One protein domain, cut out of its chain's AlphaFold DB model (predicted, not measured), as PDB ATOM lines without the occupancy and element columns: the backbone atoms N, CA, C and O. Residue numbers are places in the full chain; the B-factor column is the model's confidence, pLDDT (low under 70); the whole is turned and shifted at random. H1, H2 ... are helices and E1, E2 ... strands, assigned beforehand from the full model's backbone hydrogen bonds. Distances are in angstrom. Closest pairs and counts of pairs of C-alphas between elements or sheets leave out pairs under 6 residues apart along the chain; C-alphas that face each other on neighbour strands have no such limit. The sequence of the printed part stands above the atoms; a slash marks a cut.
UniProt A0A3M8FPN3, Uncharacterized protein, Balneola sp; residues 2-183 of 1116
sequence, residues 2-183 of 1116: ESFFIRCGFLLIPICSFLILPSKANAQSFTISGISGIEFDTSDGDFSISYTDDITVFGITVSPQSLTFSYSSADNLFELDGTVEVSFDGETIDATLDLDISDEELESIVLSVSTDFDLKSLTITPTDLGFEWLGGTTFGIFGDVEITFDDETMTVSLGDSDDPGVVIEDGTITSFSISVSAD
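This is residues 2 to 183 of the 1116 residues of an uncharacterized protein of Balneola sp (UniProt A0A3M8FPN3). One long, twisted sheet of fifteen strands is curled like a trough round a single helix, H1. The long strands E5, E6 and E7 make its middle, E12 and E13 lie toward one end, and a long loop with no named element, residues 16 to 46, reaches the other end. The printed part has 182 residues, with H1 first and then E1 to E15 along the chain; the class is mostly strand. The sheet is branched, its neighbour pairs antiparallel. The whole is compact, with a radius of gyration of the C-alphas of 17.7 A, and spans 61 by 30 by 25 A, only just a rod.

E5, residues 77 to 88, is 30.5 A long and bends by 68 degrees at residue 83. E6, residues 91 to 102, is 33.5 A long and bends by 59 degrees at residue 94. E7, residues 105 to 113, is 25.0 A long. Before them come E1, residues 47 to 50, E2, 55 to 57, E3, 60 to 64, and E4, 68 to 72. After them come E8, 117 to 119, E9, 122 to 126, E10, 129 to 135, E11, 138 to 142, E12, 144 to 149, E13, 152 to 157, and E14, 166 to 169. E15, residues 172 to 180, is 22.2 A long and ends with C-alpha 180 at (13.852, -10.160, -7.059). H1, residues 2 to 15, is 19.8 A long and begins with C-alpha 2 at (21.786, -22.072, -20.969).

E4, E5, E6 and E7 form a meander, each strand the antiparallel neighbour of the one before. N 70 and O 79 of E4 and E5 are 2.8 A apart, N 84 and O 95 of E5 and E6 2.8 A, and N 98 and O 110 of E6 and E7 2.9 A. E3 and E4 lie on one side of E5, with N 63 and O 85 at 2.7 A. E1, beside E4, E2, beside E3, and E8, beside E9, are edge strands. E7 pairs with E10, N 111 and O 131 at 2.8 A; E10 lies on one side of E11, with N 132 and O 140 at 2.8 A, and E14 on the other side, with N 139 and O 168 at 2.8 A. E9 runs on into E10 at 87 degrees, and E11 into E12 at 85 degrees. E9 lies on one side of E12, with N 123 and O 148 at 2.9 A, and E13 on the other side, with N 147 and O 154 at 2.7 A. E15 pairs with E14, N 167 and O 175 at 2.9 A, and with E13, N 157 and O 179 at 2.9 A. H1 is on the sheet; the closest C-alphas of H1 and E2, Pro 14 and Val 57, are 5.9 A apart. In H1, 9 of 10 O i to N i+4 pairs are within hydrogen-bond range.

The C-alphas farthest apart, Asn 26 and Asp 183, are 62.0 A apart. The printed part has no cut. The link from H1 to E1 is long, with 31 residues. Mean pLDDT of the printed part is 72.6; 58 residues are under 70, among them residues 2 to 45.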
ATOM      1  N   GLU A   2      21.994 -20.695 -20.452       36.22
ATOM      2  CA  GLU A   2      21.786 -22.072 -20.969       36.22
ATOM      3  C   GLU A   2      23.061 -22.930 -21.026       36.22
ATOM      4  O   GLU A   2      23.153 -23.937 -20.348       36.22
ATOM      5  N   SER A   3      24.115 -22.505 -21.735       40.09
ATOM      6  CA  SER A   3      25.368 -23.279 -21.858       40.09
ATOM      7  C   SER A   3      26.053 -23.661 -20.533       40.09
ATOM      8  O   SER A   3      26.859 -24.588 -20.555       40.09
ATOM      9  N   PHE A   4      25.839 -22.939 -19.431       46.03
ATOM     10  CA  PHE A   4      26.450 -23.227 -18.128       46.03
ATOM     11  C   PHE A   4      25.581 -24.155 -17.300       46.03
ATOM     12  O   PHE A   4      26.085 -25.173 -16.847       46.03
ATOM     13  N   PHE A   5      24.281 -23.883 -17.200       48.69
ATOM     14  CA  PHE A   5      23.371 -24.774 -16.489       48.69
ATOM     15  C   PHE A   5      23.212 -26.124 -17.187       48.69
ATOM     16  O   PHE A   5      23.234 -27.162 -16.533       48.69
ATOM     17  N   ILE A   6      23.231 -26.125 -18.525       47.41
ATOM     18  CA  ILE A   6      23.444 -27.326 -19.335       47.41
ATOM     19  C   ILE A   6      24.708 -28.027 -18.852       47.41
ATOM     20  O   ILE A   6      24.667 -29.190 -18.492       47.41
ATOM     21  N   ARG A   7      25.845 -27.335 -18.791       47.50
ATOM     22  CA  ARG A   7      27.125 -27.937 -18.402       47.50
ATOM     23  C   ARG A   7      27.166 -28.413 -16.943       47.50
ATOM     24  O   ARG A   7      27.790 -29.441 -16.726       47.50
ATOM     25  N   CYS A   8      26.483 -27.768 -15.998       43.94
ATOM     26  CA  CYS A   8      26.362 -28.199 -14.598       43.94
ATOM     27  C   CYS A   8      25.383 -29.375 -14.411       43.94
ATOM     28  O   CYS A   8      25.728 -30.343 -13.742       43.94
ATOM     29  N   GLY A   9      24.236 -29.412 -15.098       45.78
ATOM     30  CA  GLY A   9      23.406 -30.629 -15.168       45.78
ATOM     31  C   GLY A   9      24.155 -31.781 -15.858       45.78
ATOM     32  O   GLY A   9      24.214 -32.917 -15.379       45.78
ATOM     33  N   PHE A  10      24.892 -31.461 -16.927       44.69
ATOM     34  CA  PHE A  10      25.883 -32.337 -17.553       44.69
ATOM     35  C   PHE A  10      27.188 -32.470 -16.741       44.69
ATOM     36  O   PHE A  10      28.097 -33.110 -17.251       44.69
ATOM     37  N   LEU A  11      27.332 -31.936 -15.521       44.28
ATOM     38  CA  LEU A  11      28.448 -32.209 -14.593       44.28
ATOM     39  C   LEU A  11      28.106 -33.391 -13.687       44.28
ATOM     40  O   LEU A  11      28.976 -34.193 -13.349       44.28
ATOM     41  N   LEU A  12      26.827 -33.533 -13.344       47.12
ATOM     42  CA  LEU A  12      26.330 -34.608 -12.494       47.12
ATOM     43  C   LEU A  12      26.220 -35.923 -13.279       47.12
ATOM     44  O   LEU A  12      26.762 -36.948 -12.856       47.12
ATOM     45  N   ILE A  13      25.681 -35.872 -14.506       43.28
ATOM     46  CA  ILE A  13      25.633 -37.010 -15.453       43.28
ATOM     47  C   ILE A  13      27.000 -37.714 -15.613       43.28
ATOM     48  O   ILE A  13      27.051 -38.943 -15.763       43.28
ATOM     49  N   PRO A  14      28.141 -37.001 -15.596       40.16
ATOM     50  CA  PRO A  14      29.415 -37.628 -15.828       40.16
ATOM     51  C   PRO A  14      30.345 -37.729 -14.623       40.16
ATOM     52  O   PRO A  14      31.288 -38.516 -14.722       40.16
ATOM     53  N   ILE A  15      30.071 -37.056 -13.501       42.44
ATOM     54  CA  ILE A  15      30.548 -37.527 -12.190       42.44
ATOM     55  C   ILE A  15      30.045 -38.970 -11.988       42.44
ATOM     56  O   ILE A  15      30.842 -39.851 -11.660       42.44
ATOM     57  N   CYS A  16      28.803 -39.278 -12.398       39.50
ATOM     58  CA  CYS A  16      28.323 -40.661 -12.531       39.50
ATOM     59  C   CYS A  16      29.073 -41.484 -13.610       39.50
ATOM     60  O   CYS A  16      29.155 -42.710 -13.516       39.50
ATOM     61  N   SER A  17      29.657 -40.845 -14.633       36.56
ATOM     62  CA  SER A  17      30.413 -41.503 -15.719       36.56
ATOM     63  C   SER A  17      31.921 -41.670 -15.451       36.56
ATOM     64  O   SER A  17      32.597 -42.314 -16.257       36.56
ATOM     65  N   PHE A  18      32.482 -41.120 -14.364       38.03
ATOM     66  CA  PHE A  18      33.942 -41.042 -14.174       38.03
ATOM     67  C   PHE A  18      34.601 -42.200 -13.425       38.03
ATOM     68  O   PHE A  18      35.828 -42.276 -13.338       38.03
ATOM     69  N   LEU A  19      33.834 -43.184 -12.973       38.31
ATOM     70  CA  LEU A  19      34.389 -44.395 -12.370       38.31
ATOM     71  C   LEU A  19      34.735 -45.447 -13.449       38.31
ATOM     72  O   LEU A  19      34.069 -46.473 -13.585       38.31
ATOM     73  N   ILE A  20      35.787 -45.205 -14.252       35.16
ATOM     74  CA  ILE A  20      36.211 -46.082 -15.370       35.16
ATOM     75  C   ILE A  20      37.690 -46.569 -15.246       35.16
ATOM     76  O   ILE A  20      38.624 -45.823 -15.520       35.16
ATOM     77  N   LEU A  21      37.852 -47.895 -14.994       29.91
ATOM     78  CA  LEU A  21      38.994 -48.853 -15.218       29.91
ATOM     79  C   LEU A  21      40.144 -49.017 -14.167       29.91
ATOM     80  O   LEU A  21      40.647 -48.030 -13.654       29.91
ATOM     81  N   PRO A  22      40.804 -50.211 -14.042       39.62
ATOM     82  CA  PRO A  22      40.283 -51.586 -14.042       39.62
ATOM     83  C   PRO A  22      40.830 -52.528 -12.913       39.62
ATOM     84  O   PRO A  22      42.032 -52.642 -12.671       39.62
ATOM     85  N   SER A  23      39.946 -53.429 -12.460       30.42
ATOM     86  CA  SER A  23      40.137 -54.891 -12.276       30.42
ATOM     87  C   SER A  23      40.382 -55.543 -10.886       30.42
ATOM     88  O   SER A  23      41.461 -55.462 -10.307       30.42
ATOM     89  N   LYS A  24      39.418 -56.441 -10.579       31.58
ATOM     90  CA  LYS A  24      39.450 -57.754  -9.880       31.58
ATOM     91  C   LYS A  24      39.369 -57.802  -8.345       31.58
ATOM     92  O   LYS A  24      40.409 -57.761  -7.698       31.58
ATOM     93  N   ALA A  25      38.225 -58.276  -7.832       29.72
ATOM     94  CA  ALA A  25      38.063 -59.597  -7.194       29.72
ATOM     95  C   ALA A  25      36.591 -59.867  -6.804       29.72
ATOM     96  O   ALA A  25      35.823 -58.938  -6.640       29.72
ATOM     97  N   ASN A  26      36.236 -61.156  -6.694       39.28
ATOM     98  CA  ASN A  26      34.887 -61.688  -6.452       39.28
ATOM     99  C   ASN A  26      34.236 -61.190  -5.156       39.28
ATOM    100  O   ASN A  26      34.768 -61.517  -4.093       39.28
ATOM    101  N   ALA A  27      33.019 -60.654  -5.272       34.78
ATOM    102  CA  ALA A  27      31.971 -60.730  -4.256       34.78
ATOM    103  C   ALA A  27      30.589 -60.360  -4.824       34.78
ATOM    104  O   ALA A  27      30.472 -60.207  -6.036       34.78
ATOM    105  N   GLN A  28      29.536 -60.338  -3.993       42.81
ATOM    106  CA  GLN A  28      28.137 -60.202  -4.428       42.81
ATOM    107  C   GLN A  28      27.898 -58.895  -5.191       42.81
ATOM    108  O   GLN A  28      27.704 -57.839  -4.616       42.81
ATOM    109  N   SER A  29      27.912 -59.037  -6.509       43.53
ATOM    110  CA  SER A  29      27.805 -58.003  -7.518       43.53
ATOM    111  C   SER A  29      26.374 -57.519  -7.681       43.53
ATOM    112  O   SER A  29      25.514 -58.323  -8.061       43.53
ATOM    113  N   PHE A  30      26.140 -56.228  -7.509       44.69
ATOM    114  CA  PHE A  30      24.975 -55.584  -8.094       44.69
ATOM    115  C   PHE A  30      25.394 -54.528  -9.119       44.69
ATOM    116  O   PHE A  30      26.530 -54.047  -9.109       44.69
ATOM    117  N   THR A  31      24.506 -54.258 -10.072       43.41
ATOM    118  CA  THR A  31      24.713 -53.314 -11.174       43.41
ATOM    119  C   THR A  31      23.553 -52.340 -11.166       43.41
ATOM    120  O   THR A  31      22.441 -52.739 -11.501       43.41
ATOM    121  N   ILE A  32      23.824 -51.085 -10.831       44.53
ATOM    122  CA  ILE A  32      22.850 -49.999 -10.962       44.53
ATOM    123  C   ILE A  32      22.559 -49.818 -12.455       44.53
ATOM    124  O   ILE A  32      23.468 -49.862 -13.291       44.53
ATOM    125  N   SER A  33      21.290 -49.684 -12.828       38.44
ATOM    126  CA  SER A  33      20.899 -49.547 -14.233       38.44
ATOM    127  C   SER A  33      21.510 -48.264 -14.822       38.44
ATOM    128  O   SER A  33      21.258 -47.178 -14.324       38.44
ATOM    129  N   GLY A  34      22.362 -48.387 -15.848       38.72
ATOM    130  CA  GLY A  34      23.186 -47.280 -16.379       38.72
ATOM    131  C   GLY A  34      24.661 -47.322 -15.945       38.72
ATOM    132  O   GLY A  34      25.518 -46.765 -16.628       38.72
ATOM    133  N   ILE A  35      24.985 -48.096 -14.906       41.94
ATOM    134  CA  ILE A  35      26.335 -48.323 -14.377       41.94
ATOM    135  C   ILE A  35      26.802 -49.723 -14.791       41.94
ATOM    136  O   ILE A  35      26.196 -50.741 -14.456       41.94
ATOM    137  N   SER A  36      27.898 -49.820 -15.547       37.19
ATOM    138  CA  SER A  36      28.459 -51.123 -15.933       37.19
ATOM    139  C   SER A  36      29.975 -51.159 -15.759       37.19
ATOM    140  O   SER A  36      30.688 -50.288 -16.243       37.19
ATOM    141  N   GLY A  37      30.479 -52.194 -15.076       37.34
ATOM    142  CA  GLY A  37      31.919 -52.410 -14.869       37.34
ATOM    143  C   GLY A  37      32.441 -52.152 -13.452       37.34
ATOM    144  O   GLY A  37      33.629 -52.393 -13.220       37.34
ATOM    145  N   ILE A  38      31.578 -51.743 -12.521       39.78
ATOM    146  CA  ILE A  38      31.859 -51.664 -11.084       39.78
ATOM    147  C   ILE A  38      31.069 -52.773 -10.393       39.78
ATOM    148  O   ILE A  38      29.916 -53.026 -10.731       39.78
ATOM    149  N   GLU A  39      31.733 -53.489  -9.495       42.31
ATOM    150  CA  GLU A  39      31.181 -54.615  -8.754       42.31
ATOM    151  C   GLU A  39      31.450 -54.295  -7.278       42.31
ATOM    152  O   GLU A  39      32.599 -54.370  -6.840       42.31
ATOM    153  N   PHE A  40      30.436 -53.819  -6.550       52.62
ATOM    154  CA  PHE A  40      30.577 -53.455  -5.138       52.62
ATOM    155  C   PHE A  40      30.375 -54.690  -4.263       52.62
ATOM    156  O   PHE A  40      29.392 -55.411  -4.417       52.62
ATOM    157  N   ASP A  41      31.321 -54.951  -3.362       54.00
ATOM    158  CA  ASP A  41      31.202 -56.021  -2.376       54.00
ATOM    159  C   ASP A  41      30.474 -55.513  -1.127       54.00
ATOM    160  O   ASP A  41      31.091 -54.925  -0.243       54.00
ATOM    161  N   THR A  42      29.173 -55.775  -1.019       57.91
ATOM    162  CA  THR A  42      28.398 -55.442   0.191       57.91
ATOM    163  C   THR A  42      28.602 -56.449   1.333       57.91
ATOM    164  O   THR A  42      28.067 -56.279   2.429       57.91
ATOM    165  N   SER A  43      29.384 -57.515   1.116       55.38
ATOM    166  CA  SER A  43      29.608 -58.582   2.098       55.38
ATOM    167  C   SER A  43      30.708 -58.287   3.130       55.38
ATOM    168  O   SER A  43      30.802 -59.014   4.124       55.38
ATOM    169  N   ASP A  44      31.483 -57.212   2.941       51.81
ATOM    170  CA  ASP A  44      32.623 -56.820   3.789       51.81
ATOM    171  C   ASP A  44      32.284 -55.788   4.898       51.81
ATOM    172  O   ASP A  44      33.152 -55.447   5.707       51.81
ATOM    173  N   GLY A  45      31.016 -55.377   5.025       65.44
ATOM    174  CA  GLY A  45      30.574 -54.349   5.982       65.44
ATOM    175  C   GLY A  45      30.862 -52.923   5.498       65.44
ATOM    176  O   GLY A  45      31.217 -52.726   4.339       65.44
ATOM    177  N   ASP A  46      30.681 -51.932   6.373       72.88
ATOM    178  CA  ASP A  46      30.801 -50.515   6.003       72.88
ATOM    179  C   ASP A  46      32.223 -50.167   5.515       72.88
ATOM    180  O   ASP A  46      33.221 -50.583   6.121       72.88
ATOM    181  N   PHE A  47      32.332 -49.379   4.442       73.56
ATOM    182  CA  PHE A  47      33.615 -48.914   3.901       73.56
ATOM    183  C   PHE A  47      33.579 -47.429   3.523       73.56
ATOM    184  O   PHE A  47      32.518 -46.850   3.347       73.56
ATOM    185  N   SER A  48      34.757 -46.809   3.412       70.88
ATOM    186  CA  SER A  48      34.923 -45.406   3.013       70.88
ATOM    187  C   SER A  48      36.221 -45.233   2.213       70.88
ATOM    188  O   SER A  48      37.271 -45.764   2.601       70.88
ATOM    189  N   ILE A  49      36.144 -44.545   1.072       67.69
ATOM    190  CA  ILE A  49      37.230 -44.303   0.111       67.69
ATOM    191  C   ILE A  49      37.273 -42.805  -0.198       67.69
ATOM    192  O   ILE A  49      36.284 -42.253  -0.653       67.69
ATOM    193  N   SER A  50      38.424 -42.158  -0.018       63.50
ATOM    194  CA  SER A  50      38.612 -40.760  -0.434       63.50
ATOM    195  C   SER A  50      39.222 -40.673  -1.834       63.50
ATOM    196  O   SER A  50      40.146 -41.433  -2.150       63.50
ATOM    197  N   TYR A  51      38.752 -39.726  -2.645       66.88
ATOM    198  CA  TYR A  51      39.320 -39.419  -3.962       66.88
ATOM    199  C   TYR A  51      40.291 -38.243  -3.872       66.88
ATOM    200  O   TYR A  51      40.079 -37.303  -3.113       66.88
ATOM    201  N   THR A  52      41.381 -38.307  -4.638       60.88
ATOM    202  CA  THR A  52      42.423 -37.263  -4.658       60.88
ATOM    203  C   THR A  52      42.888 -36.891  -6.064       60.88
ATOM    204  O   THR A  52      43.807 -36.089  -6.194       60.88
ATOM    205  N   ASP A  53      42.342 -37.534  -7.098       69.44
ATOM    206  CA  ASP A  53      42.690 -37.282  -8.498       69.44
ATOM    207  C   ASP A  53      41.547 -36.504  -9.163       69.44
ATOM    208  O   ASP A  53      40.380 -36.814  -8.919       69.44
ATOM    209  N   ASP A  54      41.885 -35.538 -10.019       70.06
ATOM    210  CA  ASP A  54      40.909 -34.728 -10.751       70.06
ATOM    211  C   ASP A  54      40.050 -35.575 -11.706       70.06
ATOM    212  O   ASP A  54      40.514 -36.519 -12.361       70.06
ATOM    213  N   ILE A  55      38.789 -35.174 -11.833       66.06
ATOM    214  CA  ILE A  55      37.746 -35.808 -12.629       66.06
ATOM    215  C   ILE A  55      37.308 -34.825 -13.721       66.06
ATOM    216  O   ILE A  55      36.578 -33.880 -13.459       66.06
ATOM    217  N   THR A  56      37.743 -35.016 -14.969       55.56
ATOM    218  CA  THR A  56      37.382 -34.105 -16.074       55.56
ATOM    219  C   THR A  56      36.278 -34.656 -16.953       55.56
ATOM    220  O   THR A  56      36.535 -35.548 -17.765       55.56
ATOM    221  N   VAL A  57      35.099 -34.043 -16.937       51.31
ATOM    222  CA  VAL A  57      33.977 -34.492 -17.749       51.31
ATOM    223  C   VAL A  57      33.251 -33.402 -18.508       51.31
ATOM    224  O   VAL A  57      33.017 -32.312 -18.015       51.31
ATOM    225  N   PHE A  58      32.982 -33.699 -19.782       52.44
ATOM    226  CA  PHE A  58      32.461 -32.754 -20.775       52.44
ATOM    227  C   PHE A  58      33.163 -31.381 -20.787       52.44
ATOM    228  O   PHE A  58      32.578 -30.374 -21.167       52.44
ATOM    229  N   GLY A  59      34.462 -31.360 -20.466       57.62
ATOM    230  CA  GLY A  59      35.273 -30.141 -20.445       57.62
ATOM    231  C   GLY A  59      35.273 -29.400 -19.109       57.62
ATOM    232  O   GLY A  59      35.950 -28.383 -19.011       57.62
ATOM    233  N   ILE A  60      34.585 -29.930 -18.101       61.16
ATOM    234  CA  ILE A  60      34.566 -29.420 -16.733       61.16
ATOM    235  C   ILE A  60      35.460 -30.309 -15.875       61.16
ATOM    236  O   ILE A  60      35.363 -31.529 -15.957       61.16
ATOM    237  N   THR A  61      36.369 -29.738 -15.095       72.06
ATOM    238  CA  THR A  61      37.276 -30.498 -14.223       72.06
ATOM    239  C   THR A  61      36.841 -30.363 -12.777       72.06
ATOM    240  O   THR A  61      36.845 -29.266 -12.253       72.06
ATOM    241  N   VAL A  62      36.479 -31.474 -12.149       72.75
ATOM    242  CA  VAL A  62      36.141 -31.584 -10.731       72.75
ATOM    243  C   VAL A  62      37.382 -32.081 -10.003       72.75
ATOM    244  O   VAL A  62      37.756 -33.243 -10.145       72.75
ATOM    245  N   SER A  63      38.046 -31.215  -9.255       80.44
ATOM    246  CA  SER A  63      39.225 -31.530  -8.452       80.44
ATOM    247  C   SER A  63      38.775 -31.823  -7.014       80.44
ATOM    248  O   SER A  63      38.340 -30.907  -6.311       80.44
ATOM    249  N   PRO A  64      38.828 -33.081  -6.538       78.06
ATOM    250  CA  PRO A  64      38.409 -33.413  -5.179       78.06
ATOM    251  C   PRO A  64      39.292 -32.733  -4.127       78.06
ATOM    252  O   PRO A  64      40.508 -32.931  -4.113       78.06
ATOM    253  N   GLN A  65      38.683 -31.994  -3.198       81.38
ATOM    254  CA  GLN A  65      39.381 -31.414  -2.044       81.38
ATOM    255  C   GLN A  65      39.251 -32.334  -0.819       81.38
ATOM    256  O   GLN A  65      40.246 -32.644  -0.155       81.38
ATOM    257  N   SER A  66      38.033 -32.813  -0.532       82.50
ATOM    258  CA  SER A  66      37.752 -33.741   0.578       82.50
ATOM    259  C   SER A  66      36.710 -34.829   0.265       82.50
ATOM    260  O   SER A  66      36.158 -35.438   1.180       82.50
ATOM    261  N   LEU A  67      36.499 -35.126  -1.021       77.62
ATOM    262  CA  LEU A  67      35.478 -36.061  -1.498       77.62
ATOM    263  C   LEU A  67      35.675 -37.498  -0.987       77.62
ATOM    264  O   LEU A  67      36.729 -38.119  -1.192       77.62
ATOM    265  N   THR A  68      34.633 -38.043  -0.369       76.06
ATOM    266  CA  THR A  68      34.608 -39.362   0.259       76.06
ATOM    267  C   THR A  68      33.406 -40.157  -0.230       76.06
ATOM    268  O   THR A  68      32.273 -39.727  -0.110       76.06
ATOM    269  N   PHE A  69      33.656 -41.361  -0.733       76.81
ATOM    270  CA  PHE A  69      32.626 -42.337  -1.064       76.81
ATOM    271  C   PHE A  69      32.511 -43.375   0.038       76.81
ATOM    272  O   PHE A  69      33.495 -44.051   0.357       76.81
ATOM    273  N   SER A  70      31.329 -43.498   0.622       80.69
ATOM    274  CA  SER A  70      31.024 -44.363   1.749       80.69
ATOM    275  C   SER A  70      29.930 -45.375   1.384       80.69
ATOM    276  O   SER A  70      29.168 -45.178   0.444       80.69
ATOM    277  N   TYR A  71      29.904 -46.511   2.082       80.44
ATOM    278  CA  TYR A  71      28.798 -47.467   2.024       80.44
ATOM    279  C   TYR A  71      28.404 -47.884   3.437       80.44
ATOM    280  O   TYR A  71      29.256 -48.376   4.188       80.44
ATOM    281  N   SER A  72      27.119 -47.746   3.770       80.81
ATOM    282  CA  SER A  72      26.496 -48.286   4.980       80.81
ATOM    283  C   SER A  72      25.763 -49.583   4.652       80.81
ATOM    284  O   SER A  72      24.731 -49.604   3.982       80.81
ATOM    285  N   SER A  73      26.259 -50.693   5.193       75.44
ATOM    286  CA  SER A  73      25.611 -52.002   5.046       75.44
ATOM    287  C   SER A  73      24.328 -52.141   5.877       75.44
ATOM    288  O   SER A  73      23.510 -53.020   5.603       75.44
ATOM    289  N   ALA A  74      24.157 -51.307   6.910       79.44
ATOM    290  CA  ALA A  74      22.961 -51.289   7.751       79.44
ATOM    291  C   ALA A  74      21.769 -50.634   7.041       79.44
ATOM    292  O   ALA A  74      20.641 -51.103   7.210       79.44
ATOM    293  N   ASP A  75      22.057 -49.609   6.240       78.69
ATOM    294  CA  ASP A  75      21.065 -48.767   5.567       78.69
ATOM    295  C   ASP A  75      20.985 -49.052   4.056       78.69
ATOM    296  O   ASP A  75      20.102 -48.549   3.382       78.69
ATOM    297  N   ASN A  76      21.873 -49.912   3.538       80.12
ATOM    298  CA  ASN A  76      22.043 -50.203   2.112       80.12
ATOM    299  C   ASN A  76      22.260 -48.943   1.252       80.12
ATOM    300  O   ASN A  76      21.801 -48.880   0.115       80.12
ATOM    301  N   LEU A  77      22.988 -47.977   1.813       82.25
ATOM    302  CA  LEU A  77      23.200 -46.641   1.264       82.25
ATOM    303  C   LEU A  77      24.658 -46.472   0.837       82.25
ATOM    304  O   LEU A  77      25.565 -46.738   1.630       82.25
ATOM    305  N   PHE A  78      24.881 -46.038  -0.400       78.88
ATOM    306  CA  PHE A  78      26.145 -45.473  -0.856       78.88
ATOM    307  C   PHE A  78      26.018 -43.960  -0.886       78.88
ATOM    308  O   PHE A  78      25.073 -43.456  -1.476       78.88
ATOM    309  N   GLU A  79      26.999 -43.280  -0.320       80.88
ATOM    310  CA  GLU A  79      27.022 -41.824  -0.184       80.88
ATOM    311  C   GLU A  79      28.340 -41.317  -0.777       80.88
ATOM    312  O   GLU A  79      29.407 -41.897  -0.532       80.88
ATOM    313  N   LEU A  80      28.293 -40.270  -1.590       81.50
ATOM    314  CA  LEU A  80      29.460 -39.543  -2.073       81.50
ATOM    315  C   LEU A  80      29.357 -38.104  -1.574       81.50
ATOM    316  O   LEU A  80      28.719 -37.287  -2.219       81.50
ATOM    317  N   ASP A  81      30.050 -37.814  -0.477       83.88
ATOM    318  CA  ASP A  81      30.022 -36.507   0.180       83.88
ATOM    319  C   ASP A  81      31.417 -35.867   0.222       83.88
ATOM    320  O   ASP A  81      32.445 -36.536   0.420       83.88
ATOM    321  N   GLY A  82      31.472 -34.552   0.042       84.50
ATOM    322  CA  GLY A  82      32.631 -33.734   0.377       84.50
ATOM    323  C   GLY A  82      32.850 -32.551  -0.557       84.50
ATOM    324  O   GLY A  82      32.101 -32.293  -1.495       84.50
ATOM    325  N   THR A  83      33.926 -31.805  -0.305       86.19
ATOM    326  CA  THR A  83      34.232 -30.596  -1.082       86.19
ATOM    327  C   THR A  83      34.973 -30.904  -2.383       86.19
ATOM    328  O   THR A  83      35.894 -31.738  -2.421       86.19
ATOM    329  N   VAL A  84      34.603 -30.187  -3.442       85.19
ATOM    330  CA  VAL A  84      35.160 -30.264  -4.793       85.19
ATOM    331  C   VAL A  84      35.427 -28.861  -5.341       85.19
ATOM    332  O   VAL A  84      34.714 -27.920  -5.022       85.19
ATOM    333  N   GLU A  85      36.448 -28.726  -6.182       85.44
ATOM    334  CA  GLU A  85      36.673 -27.532  -7.006       85.44
ATOM    335  C   GLU A  85      36.256 -27.867  -8.446       85.44
ATOM    336  O   GLU A  85      36.798 -28.787  -9.055       85.44
ATOM    337  N   VAL A  86      35.275 -27.163  -8.996       82.19
ATOM    338  CA  VAL A  86      34.711 -27.363 -10.331       82.19
ATOM    339  C   VAL A  86      35.243 -26.281 -11.267       82.19
ATOM    340  O   VAL A  86      34.954 -25.104 -11.094       82.19
ATOM    341  N   SER A  87      36.003 -26.658 -12.292       77.38
ATOM    342  CA  SER A  87      36.562 -25.731 -13.279       77.38
ATOM    343  C   SER A  87      35.937 -25.889 -14.657       77.38
ATOM    344  O   SER A  87      36.064 -26.951 -15.270       77.38
ATOM    345  N   PHE A  88      35.328 -24.831 -15.189       74.00
ATOM    346  CA  PHE A  88      34.729 -24.778 -16.528       74.00
ATOM    347  C   PHE A  88      35.021 -23.425 -17.185       74.00
ATOM    348  O   PHE A  88      35.138 -22.414 -16.510       74.00
ATOM    349  N   ASP A  89      35.170 -23.407 -18.514       69.56
ATOM    350  CA  ASP A  89      35.389 -22.196 -19.333       69.56
ATOM    351  C   ASP A  89      36.482 -21.210 -18.847       69.56
ATOM    352  O   ASP A  89      36.577 -20.097 -19.355       69.56
ATOM    353  N   GLY A  90      37.403 -21.657 -17.987       71.94
ATOM    354  CA  GLY A  90      38.502 -20.849 -17.444       71.94
ATOM    355  C   GLY A  90      38.307 -20.418 -15.989       71.94
ATOM    356  O   GLY A  90      39.293 -20.022 -15.372       71.94
ATOM    357  N   GLU A  91      37.101 -20.590 -15.454       76.06
ATOM    358  CA  GLU A  91      36.732 -20.298 -14.071       76.06
ATOM    359  C   GLU A  91      36.880 -21.533 -13.173       76.06
ATOM    360  O   GLU A  91      36.998 -22.669 -13.656       76.06
ATOM    361  N   THR A  92      36.916 -21.311 -11.860       81.38
ATOM    362  CA  THR A  92      37.013 -22.339 -10.811       81.38
ATOM    363  C   THR A  92      36.036 -22.007  -9.692       81.38
ATOM    364  O   THR A  92      36.095 -20.902  -9.164       81.38
ATOM    365  N   ILE A  93      35.197 -22.967  -9.317       86.50
ATOM    366  CA  ILE A  93      34.163 -22.835  -8.289       86.50
ATOM    367  C   ILE A  93      34.417 -23.858  -7.190       86.50
ATOM    368  O   ILE A  93      34.505 -25.047  -7.484       86.50
ATOM    369  N   ASP A  94      34.457 -23.438  -5.933       86.38
ATOM    370  CA  ASP A  94      34.379 -24.367  -4.808       86.38
ATOM    371  C   ASP A  94      32.913 -24.713  -4.500       86.38
ATOM    372  O   ASP A  94      32.056 -23.832  -4.363       86.38
ATOM    373  N   ALA A  95      32.644 -26.012  -4.368       87.19
ATOM    374  CA  ALA A  95      31.327 -26.562  -4.081       87.19
ATOM    375  C   ALA A  95      31.408 -27.779  -3.141       87.19
ATOM    376  O   ALA A  95      32.458 -28.418  -2.998       87.19
ATOM    377  N   THR A  96      30.294 -28.134  -2.513       88.00
ATOM    378  CA  THR A  96      30.081 -29.445  -1.884       88.00
ATOM    379  C   THR A  96      29.255 -30.315  -2.809       88.00
ATOM    380  O   THR A  96      28.288 -29.844  -3.396       88.00
ATOM    381  N   LEU A  97      29.650 -31.575  -2.950       85.25
ATOM    382  CA  LEU A  97      28.890 -32.583  -3.675       85.25
ATOM    383  C   LEU A  97      28.362 -33.593  -2.665       85.25
ATOM    384  O   LEU A  97      29.172 -34.165  -1.940       85.25
ATOM    385  N   ASP A  98      27.055 -33.813  -2.691       86.31
ATOM    386  CA  ASP A  98      26.356 -34.881  -1.985       86.31
ATOM    387  C   ASP A  98      25.617 -35.754  -3.013       86.31
ATOM    388  O   ASP A  98      25.040 -35.251  -3.982       86.31
ATOM    389  N   LEU A  99      25.696 -37.072  -2.868       84.12
ATOM    390  CA  LEU A  99      25.050 -38.025  -3.764       84.12
ATOM    391  C   LEU A  99      24.754 -39.308  -3.009       84.12
ATOM    392  O   LEU A  99      25.679 -39.983  -2.549       84.12
ATOM    393  N   ASP A 100      23.481 -39.690  -3.018       82.12
ATOM    394  CA  ASP A 100      22.984 -40.893  -2.367       82.12
ATOM    395  C   ASP A 100      22.472 -41.916  -3.379       82.12
ATOM    396  O   ASP A 100      21.752 -41.616  -4.333       82.12
ATOM    397  N   ILE A 101      22.841 -43.174  -3.157       77.00
ATOM    398  CA  ILE A 101      22.329 -44.332  -3.886       77.00
ATOM    399  C   ILE A 101      21.910 -45.370  -2.854       77.00
ATOM    400  O   ILE A 101      22.763 -45.979  -2.201       77.00
ATOM    401  N   SER A 102      20.615 -45.645  -2.756       79.56
ATOM    402  CA  SER A 102      20.086 -46.725  -1.927       79.56
ATOM    403  C   SER A 102      19.378 -47.768  -2.789       79.56
ATOM    404  O   SER A 102      18.900 -47.484  -3.883       79.56
ATOM    405  N   ASP A 103      19.399 -49.030  -2.354       75.31
ATOM    406  CA  ASP A 103      18.687 -50.123  -3.038       75.31
ATOM    407  C   ASP A 103      18.981 -50.256  -4.552       75.31
ATOM    408  O   ASP A 103      18.170 -50.762  -5.325       75.31
ATOM    409  N   GLU A 104      20.208 -49.909  -4.957       68.69
ATOM    410  CA  GLU A 104      20.685 -49.926  -6.352       68.69
ATOM    411  C   GLU A 104      20.054 -48.863  -7.275       68.69
ATOM    412  O   GLU A 104      20.215 -48.947  -8.498       68.69
ATOM    413  N   GLU A 105      19.385 -47.857  -6.713       67.38
ATOM    414  CA  GLU A 105      18.818 -46.710  -7.423       67.38
ATOM    415  C   GLU A 105      19.456 -45.412  -6.910       67.38
ATOM    416  O   GLU A 105      19.810 -45.289  -5.742       67.38
ATOM    417  N   LEU A 106      19.687 -44.465  -7.821       72.56
ATOM    418  CA  LEU A 106      20.137 -43.125  -7.456       72.56
ATOM    419  C   LEU A 106      18.975 -42.412  -6.760       72.56
ATOM    420  O   LEU A 106      17.889 -42.358  -7.336       72.56
ATOM    421  N   GLU A 107      19.204 -41.904  -5.553       80.62
ATOM    422  CA  GLU A 107      18.179 -41.233  -4.752       80.62
ATOM    423  C   GLU A 107      18.292 -39.716  -4.839       80.62
ATOM    424  O   GLU A 107      17.289 -39.063  -5.108       80.62
ATOM    425  N   SER A 108      19.494 -39.163  -4.675       82.19
ATOM    426  CA  SER A 108      19.726 -37.719  -4.729       82.19
ATOM    427  C   SER A 108      21.095 -37.403  -5.326       82.19
ATOM    428  O   SER A 108      22.041 -38.195  -5.251       82.19
ATOM    429  N   ILE A 109      21.195 -36.231  -5.950       83.88
ATOM    430  CA  ILE A 109      22.466 -35.578  -6.253       83.88
ATOM    431  C   ILE A 109      22.270 -34.098  -5.970       83.88
ATOM    432  O   ILE A 109      21.433 -33.486  -6.627       83.88
ATOM    433  N   VAL A 110      23.063 -33.536  -5.062       85.62
ATOM    434  CA  VAL A 110      23.045 -32.111  -4.729       85.62
ATOM    435  C   VAL A 110      24.458 -31.547  -4.836       85.62
ATOM    436  O   VAL A 110      25.413 -32.085  -4.276       85.62
ATOM    437  N   LEU A 111      24.609 -30.455  -5.581       86.88
ATOM    438  CA  LEU A 111      25.836 -29.667  -5.640       86.88
ATOM    439  C   LEU A 111      25.553 -28.283  -5.056       86.88
ATOM    440  O   LEU A 111      24.809 -27.519  -5.661       86.88
ATOM    441  N   SER A 112      26.166 -27.942  -3.926       89.75
ATOM    442  CA  SER A 112      26.008 -26.623  -3.299       89.75
ATOM    443  C   SER A 112      27.246 -25.772  -3.549       89.75
ATOM    444  O   SER A 112      28.366 -26.186  -3.246       89.75
ATOM    445  N   VAL A 113      27.059 -24.587  -4.116       89.50
ATOM    446  CA  VAL A 113      28.121 -23.653  -4.486       89.50
ATOM    447  C   VAL A 113      28.220 -22.548  -3.442       89.50
ATOM    448  O   VAL A 113      27.230 -21.907  -3.115       89.50
ATOM    449  N   SER A 114      29.431 -22.292  -2.947       80.50
ATOM    450  CA  SER A 114      29.657 -21.320  -1.866       80.50
ATOM    451  C   SER A 114      30.715 -20.264  -2.194       80.50
ATOM    452  O   SER A 114      31.278 -19.655  -1.285       80.50
ATOM    453  N   THR A 115      31.092 -20.128  -3.465       86.38
ATOM    454  CA  THR A 115      32.109 -19.166  -3.910       86.38
ATOM    455  C   THR A 115      31.641 -18.415  -5.135       86.38
ATOM    456  O   THR A 115      30.991 -19.000  -5.998       86.38
ATOM    457  N   ASP A 116      32.003 -17.137  -5.190       89.75
ATOM    458  CA  ASP A 116      31.684 -16.247  -6.296       89.75
ATOM    459  C   ASP A 116      32.310 -16.759  -7.593       89.75
ATOM    460  O   ASP A 116      33.443 -17.260  -7.605       89.75
ATOM    461  N   PHE A 117      31.585 -16.613  -8.697       87.19
ATOM    462  CA  PHE A 117      32.055 -17.049 -10.001       87.19
ATOM    463  C   PHE A 117      31.502 -16.200 -11.134       87.19
ATOM    464  O   PHE A 117      30.367 -15.733 -11.098       87.19
ATOM    465  N   ASP A 118      32.299 -16.063 -12.189       83.94
ATOM    466  CA  ASP A 118      31.882 -15.344 -13.381       83.94
ATOM    467  C   ASP A 118      31.221 -16.296 -14.386       83.94
ATOM    468  O   ASP A 118      31.781 -17.305 -14.825       83.94
ATOM    469  N   LEU A 119      30.015 -15.945 -14.813       78.31
ATOM    470  CA  LEU A 119      29.309 -16.578 -15.909       78.31
ATOM    471  C   LEU A 119      29.141 -15.600 -17.075       78.31
ATOM    472  O   LEU A 119      28.159 -14.866 -17.193       78.31
ATOM    473  N   LYS A 120      30.074 -15.673 -18.028       80.62
ATOM    474  CA  LYS A 120      30.173 -14.746 -19.169       80.62
ATOM    475  C   LYS A 120      30.383 -13.297 -18.707       80.62
ATOM    476  O   LYS A 120      31.519 -12.923 -18.464       80.62
ATOM    477  N   SER A 121      29.327 -12.490 -18.697       82.62
ATOM    478  CA  SER A 121      29.322 -11.086 -18.268       82.62
ATOM    479  C   SER A 121      28.657 -10.898 -16.908       82.62
ATOM    480  O   SER A 121      28.558  -9.770 -16.453       82.62
ATOM    481  N   LEU A 122      28.164 -11.984 -16.310       86.12
ATOM    482  CA  LEU A 122      27.521 -11.980 -15.007       86.12
ATOM    483  C   LEU A 122      28.546 -12.409 -13.967       86.12
ATOM    484  O   LEU A 122      29.180 -13.444 -14.165       86.12
ATOM    485  N   THR A 123      28.676 -11.680 -12.871       88.81
ATOM    486  CA  THR A 123      29.324 -12.188 -11.658       88.81
ATOM    487  C   THR A 123      28.227 -12.706 -10.741       88.81
ATOM    488  O   THR A 123      27.254 -12.004 -10.504       88.81
ATOM    489  N   ILE A 124      28.335 -13.950 -10.286       89.12
ATOM    490  CA  ILE A 124      27.355 -14.591  -9.408       89.12
ATOM    491  C   ILE A 124      28.012 -14.785  -8.047       89.12
ATOM    492  O   ILE A 124      29.025 -15.478  -7.947       89.12
ATOM    493  N   THR A 125      27.409 -14.208  -7.018       92.12
ATOM    494  CA  THR A 125      27.813 -14.287  -5.612       92.12
ATOM    495  C   THR A 125      26.763 -15.123  -4.869       92.12
ATOM    496  O   THR A 125      25.702 -14.615  -4.501       92.12
ATOM    497  N   PRO A 126      26.988 -16.436  -4.698       90.62
ATOM    498  CA  PRO A 126      26.005 -17.332  -4.107       90.62
ATOM    499  C   PRO A 126      26.005 -17.255  -2.578       90.62
ATOM    500  O   PRO A 126      27.062 -17.313  -1.944       90.62
ATOM    501  N   THR A 127      24.812 -17.206  -1.982       85.88
ATOM    502  CA  THR A 127      24.631 -17.362  -0.529       85.88
ATOM    503  C   THR A 127      24.284 -18.807  -0.171       85.88
ATOM    504  O   THR A 127      24.880 -19.354   0.760       85.88
ATOM    505  N   ASP A 128      23.380 -19.432  -0.934       85.56
ATOM    506  CA  ASP A 128      22.957 -20.832  -0.751       85.56
ATOM    507  C   ASP A 128      22.613 -21.525  -2.085       85.56
ATOM    508  O   ASP A 128      21.612 -22.220  -2.208       85.56
ATOM    509  N   LEU A 129      23.423 -21.302  -3.127       91.88
ATOM    510  CA  LEU A 129      23.124 -21.806  -4.473       91.88
ATOM    511  C   LEU A 129      23.285 -23.330  -4.562       91.88
ATOM    512  O   LEU A 129      24.406 -23.849  -4.523       91.88
ATOM    513  N   GLY A 130      22.180 -24.039  -4.760       90.50
ATOM    514  CA  GLY A 130      22.118 -25.483  -4.943       90.50
ATOM    515  C   GLY A 130      21.751 -25.898  -6.366       90.50
ATOM    516  O   GLY A 130      21.010 -25.219  -7.070       90.50
ATOM    517  N   PHE A 131      22.267 -27.049  -6.787       88.81
ATOM    518  CA  PHE A 131      21.852 -27.761  -7.993       88.81
ATOM    519  C   PHE A 131      21.444 -29.172  -7.600       88.81
ATOM    520  O   PHE A 131      22.293 -29.935  -7.137       88.81
ATOM    521  N   GLU A 132      20.189 -29.539  -7.824       88.44
ATOM    522  CA  GLU A 132      19.658 -30.851  -7.465       88.44
ATOM    523  C   GLU A 132      19.168 -31.632  -8.678       88.44
ATOM    524  O   GLU A 132      18.623 -31.091  -9.638       88.44
ATOM    525  N   TRP A 133      19.381 -32.942  -8.654       85.75
ATOM    526  CA  TRP A 133      18.795 -33.852  -9.627       85.75
ATOM    527  C   TRP A 133      17.382 -34.263  -9.206       85.75
ATOM    528  O   TRP A 133      17.209 -34.939  -8.198       85.75
ATOM    529  N   LEU A 134      16.389 -33.939 -10.037       84.56
ATOM    530  CA  LEU A 134      14.971 -34.217  -9.766       84.56
ATOM    531  C   LEU A 134      14.479 -35.533 -10.399       84.56
ATOM    532  O   LEU A 134      13.321 -35.921 -10.245       84.56
ATOM    533  N   GLY A 135      15.347 -36.233 -11.139       78.88
ATOM    534  CA  GLY A 135      15.011 -37.466 -11.852       78.88
ATOM    535  C   GLY A 135      15.263 -37.381 -13.359       78.88
ATOM    536  O   GLY A 135      15.205 -36.321 -13.966       78.88
ATOM    537  N   GLY A 136      15.543 -38.517 -14.012       81.06
ATOM    538  CA  GLY A 136      15.715 -38.564 -15.473       81.06
ATOM    539  C   GLY A 136      16.825 -37.628 -15.977       81.06
ATOM    540  O   GLY A 136      17.989 -37.806 -15.613       81.06
ATOM    541  N   THR A 137      16.461 -36.672 -16.835       78.81
ATOM    542  CA  THR A 137      17.325 -35.593 -17.352       78.81
ATOM    543  C   THR A 137      16.969 -34.220 -16.767       78.81
ATOM    544  O   THR A 137      17.411 -33.205 -17.309       78.81
ATOM    545  N   THR A 138      16.208 -34.199 -15.669       84.25
ATOM    546  CA  THR A 138      15.685 -32.998 -15.015       84.25
ATOM    547  C   THR A 138      16.545 -32.592 -13.821       84.25
ATOM    548  O   THR A 138      16.916 -33.429 -12.991       84.25
ATOM    549  N   PHE A 139      16.855 -31.303 -13.729       86.06
ATOM    550  CA  PHE A 139      17.610 -30.698 -12.637       86.06
ATOM    551  C   PHE A 139      16.919 -29.426 -12.153       86.06
ATOM    552  O   PHE A 139      16.435 -28.649 -12.975       86.06
ATOM    553  N   GLY A 140      16.909 -29.230 -10.840       89.81
ATOM    554  CA  GLY A 140      16.484 -28.009 -10.171       89.81
ATOM    555  C   GLY A 140      17.686 -27.163  -9.766       89.81
ATOM    556  O   GLY A 140      18.755 -27.697  -9.453       89.81
ATOM    557  N   ILE A 141      17.524 -25.848  -9.784       92.62
ATOM    558  CA  ILE A 141      18.472 -24.882  -9.229       92.62
ATOM    559  C   ILE A 141      17.720 -24.085  -8.184       92.62
ATOM    560  O   ILE A 141      16.615 -23.626  -8.466       92.62
ATOM    561  N   PHE A 142      18.327 -23.933  -7.014       94.00
ATOM    562  CA  PHE A 142      17.689 -23.269  -5.893       94.00
ATOM    563  C   PHE A 142      18.635 -22.413  -5.060       94.00
ATOM    564  O   PHE A 142      19.856 -22.481  -5.225       94.00
ATOM    565  N   GLY A 143      18.051 -21.627  -4.158       92.31
ATOM    566  CA  GLY A 143      18.740 -20.769  -3.207       92.31
ATOM    567  C   GLY A 143      18.964 -19.341  -3.688       92.31
ATOM    568  O   GLY A 143      18.542 -18.947  -4.773       92.31
ATOM    569  N   ASP A 144      19.647 -18.558  -2.856       91.50
ATOM    570  CA  ASP A 144      19.800 -17.117  -3.066       91.50
ATOM    571  C   ASP A 144      21.145 -16.768  -3.710       91.50
ATOM    572  O   ASP A 144      22.212 -17.249  -3.288       91.50
ATOM    573  N   VAL A 145      21.105 -15.879  -4.706       92.19
ATOM    574  CA  VAL A 145      22.292 -15.375  -5.406       92.19
ATOM    575  C   VAL A 145      22.214 -13.867  -5.627       92.19
ATOM    576  O   VAL A 145      21.170 -13.322  -5.962       92.19
ATOM    577  N   GLU A 146      23.347 -13.187  -5.489       91.00
ATOM    578  CA  GLU A 146      23.530 -11.829  -6.004       91.00
ATOM    579  C   GLU A 146      24.184 -11.925  -7.391       91.00
ATOM    580  O   GLU A 146      25.184 -12.620  -7.581       91.00
ATOM    581  N   ILE A 147      23.592 -11.268  -8.383       89.06
ATOM    582  CA  ILE A 147      24.030 -11.239  -9.776       89.06
ATOM    583  C   ILE A 147      24.494  -9.821 -10.085       89.06
ATOM    584  O   ILE A 147      23.719  -8.879  -9.981       89.06
ATOM    585  N   THR A 148      25.746  -9.661 -10.500       86.94
ATOM    586  CA  THR A 148      26.275  -8.390 -11.004       86.94
ATOM    587  C   THR A 148      26.376  -8.413 -12.527       86.94
ATOM    588  O   THR A 148      26.978  -9.334 -13.087       86.94
ATOM    589  N   PHE A 149      25.848  -7.395 -13.205       83.56
ATOM    590  CA  PHE A 149      25.980  -7.178 -14.648       83.56
ATOM    591  C   PHE A 149      26.218  -5.691 -14.927       83.56
ATOM    592  O   PHE A 149      25.509  -4.859 -14.391       83.56
ATOM    593  N   ASP A 150      27.221  -5.348 -15.744       82.50
ATOM    594  CA  ASP A 150      27.546  -3.952 -16.104       82.50
ATOM    595  C   ASP A 150      27.655  -2.976 -14.897       82.50
ATOM    596  O   ASP A 150      27.333  -1.800 -15.005       82.50
ATOM    597  N   ASP A 151      28.206  -3.463 -13.775       79.06
ATOM    598  CA  ASP A 151      28.362  -2.766 -12.479       79.06
ATOM    599  C   ASP A 151      27.062  -2.573 -11.656       79.06
ATOM    600  O   ASP A 151      27.126  -2.031 -10.552       79.06
ATOM    601  N   GLU A 152      25.922  -3.086 -12.125       81.19
ATOM    602  CA  GLU A 152      24.651  -3.156 -11.386       81.19
ATOM    603  C   GLU A 152      24.506  -4.512 -10.687       81.19
ATOM    604  O   GLU A 152      24.911  -5.542 -11.228       81.19
ATOM    605  N   THR A 153      23.939  -4.527  -9.480       84.44
ATOM    606  CA  THR A 153      23.789  -5.729  -8.645       84.44
ATOM    607  C   THR A 153      22.325  -6.011  -8.353       84.44
ATOM    608  O   THR A 153      21.639  -5.141  -7.836       84.44
ATOM    609  N   MET A 154      21.883  -7.243  -8.580       86.44
ATOM    610  CA  MET A 154      20.531  -7.715  -8.296       86.44
ATOM    611  C   MET A 154      20.602  -8.931  -7.371       86.44
ATOM    612  O   MET A 154      21.341  -9.870  -7.655       86.44
ATOM    613  N   THR A 155      19.834  -8.948  -6.283       87.81
ATOM    614  CA  THR A 155      19.660 -10.156  -5.460       87.81
ATOM    615  C   THR A 155      18.411 -10.887  -5.921       87.81
ATOM    616  O   THR A 155      17.350 -10.273  -6.028       87.81
ATOM    617  N   VAL A 156      18.550 -12.182  -6.197       90.31
ATOM    618  CA  VAL A 156      17.451 -13.046  -6.626       90.31
ATOM    619  C   VAL A 156      17.376 -14.300  -5.762       90.31
ATOM    620  O   VAL A 156      18.407 -14.877  -5.395       90.31
ATOM    621  N   SER A 157      16.154 -14.731  -5.467       92.44
ATOM    622  CA  SER A 157      15.869 -16.016  -4.837       92.44
ATOM    623  C   SER A 157      15.377 -17.001  -5.887       92.44
ATOM    624  O   SER A 157      14.504 -16.680  -6.691       92.44
ATOM    625  N   LEU A 158      15.959 -18.198  -5.894       92.94
ATOM    626  CA  LEU A 158      15.609 -19.287  -6.805       92.94
ATOM    627  C   LEU A 158      14.858 -20.402  -6.058       92.94
ATOM    628  O   LEU A 158      15.013 -21.565  -6.404       92.94
ATOM    629  N   GLY A 159      14.105 -20.102  -4.999       91.38
ATOM    630  CA  GLY A 159      13.377 -21.119  -4.225       91.38
ATOM    631  C   GLY A 159      14.285 -22.031  -3.388       91.38
ATOM    632  O   GLY A 159      15.396 -21.647  -3.007       91.38
ATOM    633  N   ASP A 160      13.824 -23.248  -3.088       91.50
ATOM    634  CA  ASP A 160      14.539 -24.230  -2.260       91.50
ATOM    635  C   ASP A 160      14.628 -25.622  -2.922       91.50
ATOM    636  O   ASP A 160      14.271 -25.805  -4.082       91.50
ATOM    637  N   SER A 161      15.188 -26.615  -2.224       87.69
ATOM    638  CA  SER A 161      15.345 -27.973  -2.771       87.69
ATOM    639  C   SER A 161      14.013 -28.688  -3.035       87.69
ATOM    640  O   SER A 161      13.922 -29.521  -3.934       87.69
ATOM    641  N   ASP A 162      12.977 -28.393  -2.243       88.69
ATOM    642  CA  ASP A 162      11.649 -28.984  -2.430       88.69
ATOM    643  C   ASP A 162      10.883 -28.282  -3.569       88.69
ATOM    644  O   ASP A 162      10.071 -28.933  -4.237       88.69
ATOM    645  N   ASP A 163      11.163 -26.994  -3.808       90.88
ATOM    646  CA  ASP A 163      10.591 -26.181  -4.889       90.88
ATOM    647  C   ASP A 163      11.660 -25.330  -5.614       90.88
ATOM    648  O   ASP A 163      11.890 -24.165  -5.265       90.88
ATOM    649  N   PRO A 164      12.374 -25.912  -6.600       92.81
ATOM    650  CA  PRO A 164      13.450 -25.215  -7.294       92.81
ATOM    651  C   PRO A 164      12.927 -24.147  -8.258       92.81
ATOM    652  O   PRO A 164      12.216 -24.449  -9.216       92.81
ATOM    653  N   GLY A 165      13.398 -22.916  -8.087       92.25
ATOM    654  CA  GLY A 165      13.043 -21.747  -8.894       92.25
ATOM    655  C   GLY A 165      13.633 -21.740 -10.303       92.25
ATOM    656  O   GLY A 165      13.283 -20.889 -11.108       92.25
ATOM    657  N   VAL A 166      14.503 -22.683 -10.678       93.25
ATOM    658  CA  VAL A 166      14.793 -22.959 -12.098       93.25
ATOM    659  C   VAL A 166      14.793 -24.456 -12.340       93.25
ATOM    660  O   VAL A 166      15.575 -25.189 -11.732       93.25
ATOM    661  N   VAL A 167      13.991 -24.906 -13.303       92.25
ATOM    662  CA  VAL A 167      13.938 -26.308 -13.725       92.25
ATOM    663  C   VAL A 167      14.487 -26.443 -15.136       92.25
ATOM    664  O   VAL A 167      14.139 -25.703 -16.055       92.25
ATOM    665  N   ILE A 168      15.379 -27.414 -15.315       86.69
ATOM    666  CA  ILE A 168      16.020 -27.714 -16.593       86.69
ATOM    667  C   ILE A 168      15.770 -29.168 -16.941       86.69
ATOM    668  O   ILE A 168      16.200 -30.051 -16.203       86.69
ATOM    669  N   GLU A 169      15.183 -29.430 -18.104       85.00
ATOM    670  CA  GLU A 169      14.999 -30.774 -18.659       85.00
ATOM    671  C   GLU A 169      15.728 -30.889 -20.002       85.00
ATOM    672  O   GLU A 169      15.695 -29.982 -20.832       85.00
ATOM    673  N   ASP A 170      16.457 -31.990 -20.216       81.06
ATOM    674  CA  ASP A 170      17.228 -32.246 -21.448       81.06
ATOM    675  C   ASP A 170      18.222 -31.123 -21.838       81.06
ATOM    676  O   ASP A 170      18.714 -31.055 -22.970       81.06
ATOM    677  N   GLY A 171      18.599 -30.284 -20.870       72.19
ATOM    678  CA  GLY A 171      19.472 -29.135 -21.083       72.19
ATOM    679  C   GLY A 171      18.758 -27.893 -21.627       72.19
ATOM    680  O   GLY A 171      19.412 -27.024 -22.194       72.19
ATOM    681  N   THR A 172      17.448 -27.772 -21.474       79.88
ATOM    682  CA  THR A 172      16.709 -26.534 -21.750       79.88
ATOM    683  C   THR A 172      15.994 -26.109 -20.476       79.88
ATOM    684  O   THR A 172      15.543 -26.967 -19.725       79.88
ATOM    685  N   ILE A 173      15.956 -24.804 -20.192       87.12
ATOM    686  CA  ILE A 173      15.156 -24.286 -19.075       87.12
ATOM    687  C   ILE A 173      13.695 -24.524 -19.445       87.12
ATOM    688  O   ILE A 173      13.251 -24.035 -20.482       87.12
ATOM    689  N   THR A 174      12.996 -25.324 -18.648       91.06
ATOM    690  CA  THR A 174      11.576 -25.606 -18.859       91.06
ATOM    691  C   THR A 174      10.694 -24.631 -18.107       91.06
ATOM    692  O   THR A 174       9.653 -24.248 -18.629       91.06
ATOM    693  N   SER A 175      11.138 -24.221 -16.920       92.62
ATOM    694  CA  SER A 175      10.500 -23.174 -16.137       92.62
ATOM    695  C   SER A 175      11.510 -22.426 -15.279       92.62
ATOM    696  O   SER A 175      12.581 -22.955 -14.947       92.62
ATOM    697  N   PHE A 176      11.169 -21.195 -14.920       93.62
ATOM    698  CA  PHE A 176      11.775 -20.511 -13.788       93.62
ATOM    699  C   PHE A 176      10.696 -19.763 -13.000       93.62
ATOM    700  O   PHE A 176       9.719 -19.331 -13.596       93.62
ATOM    701  N   SER A 177      10.894 -19.631 -11.694       94.19
ATOM    702  CA  SER A 177      10.166 -18.758 -10.777       94.19
ATOM    703  C   SER A 177      11.229 -18.077  -9.918       94.19
ATOM    704  O   SER A 177      12.004 -18.739  -9.219       94.19
ATOM    705  N   ILE A 178      11.387 -16.768 -10.109       92.56
ATOM    706  CA  ILE A 178      12.496 -15.986  -9.557       92.56
ATOM    707  C   ILE A 178      11.921 -14.763  -8.860       92.56
ATOM    708  O   ILE A 178      11.345 -13.903  -9.522       92.56
ATOM    709  N   SER A 179      12.156 -14.645  -7.555       92.44
ATOM    710  CA  SER A 179      11.830 -13.431  -6.801       92.44
ATOM    711  C   SER A 179      13.040 -12.498  -6.746       92.44
ATOM    712  O   SER A 179      14.157 -12.935  -6.451       92.44
ATOM    713  N   VAL A 180      12.830 -11.216  -7.032       90.88
ATOM    714  CA  VAL A 180      13.852 -10.160  -7.059       90.88
ATOM    715  C   VAL A 180      13.614  -9.220  -5.883       90.88
ATOM    716  O   VAL A 180      12.496  -8.768  -5.677       90.88
ATOM    717  N   SER A 181      14.661  -8.912  -5.116       84.44
ATOM    718  CA  SER A 181      14.521  -8.113  -3.885       84.44
ATOM    719  C   SER A 181      15.484  -6.929  -3.784       84.44
ATOM    720  O   SER A 181      15.646  -6.362  -2.707       84.44
ATOM    721  N   ALA A 182      16.243  -6.637  -4.839       85.56
ATOM    722  CA  ALA A 182      17.189  -5.526  -4.855       85.56
ATOM    723  C   ALA A 182      16.918  -4.630  -6.054       85.56
ATOM    724  O   ALA A 182      16.598  -5.140  -7.128       85.56
ATOM    725  N   ASP A 183      17.115  -3.330  -5.852       88.56
ATOM    726  CA  ASP A 183      16.934  -2.309  -6.877       88.56
ATOM    727  C   ASP A 183      17.803  -2.592  -8.106       88.56
ATOM    728  O   ASP A 183      18.967  -2.996  -7.993       88.56
TER     729      ASP A 183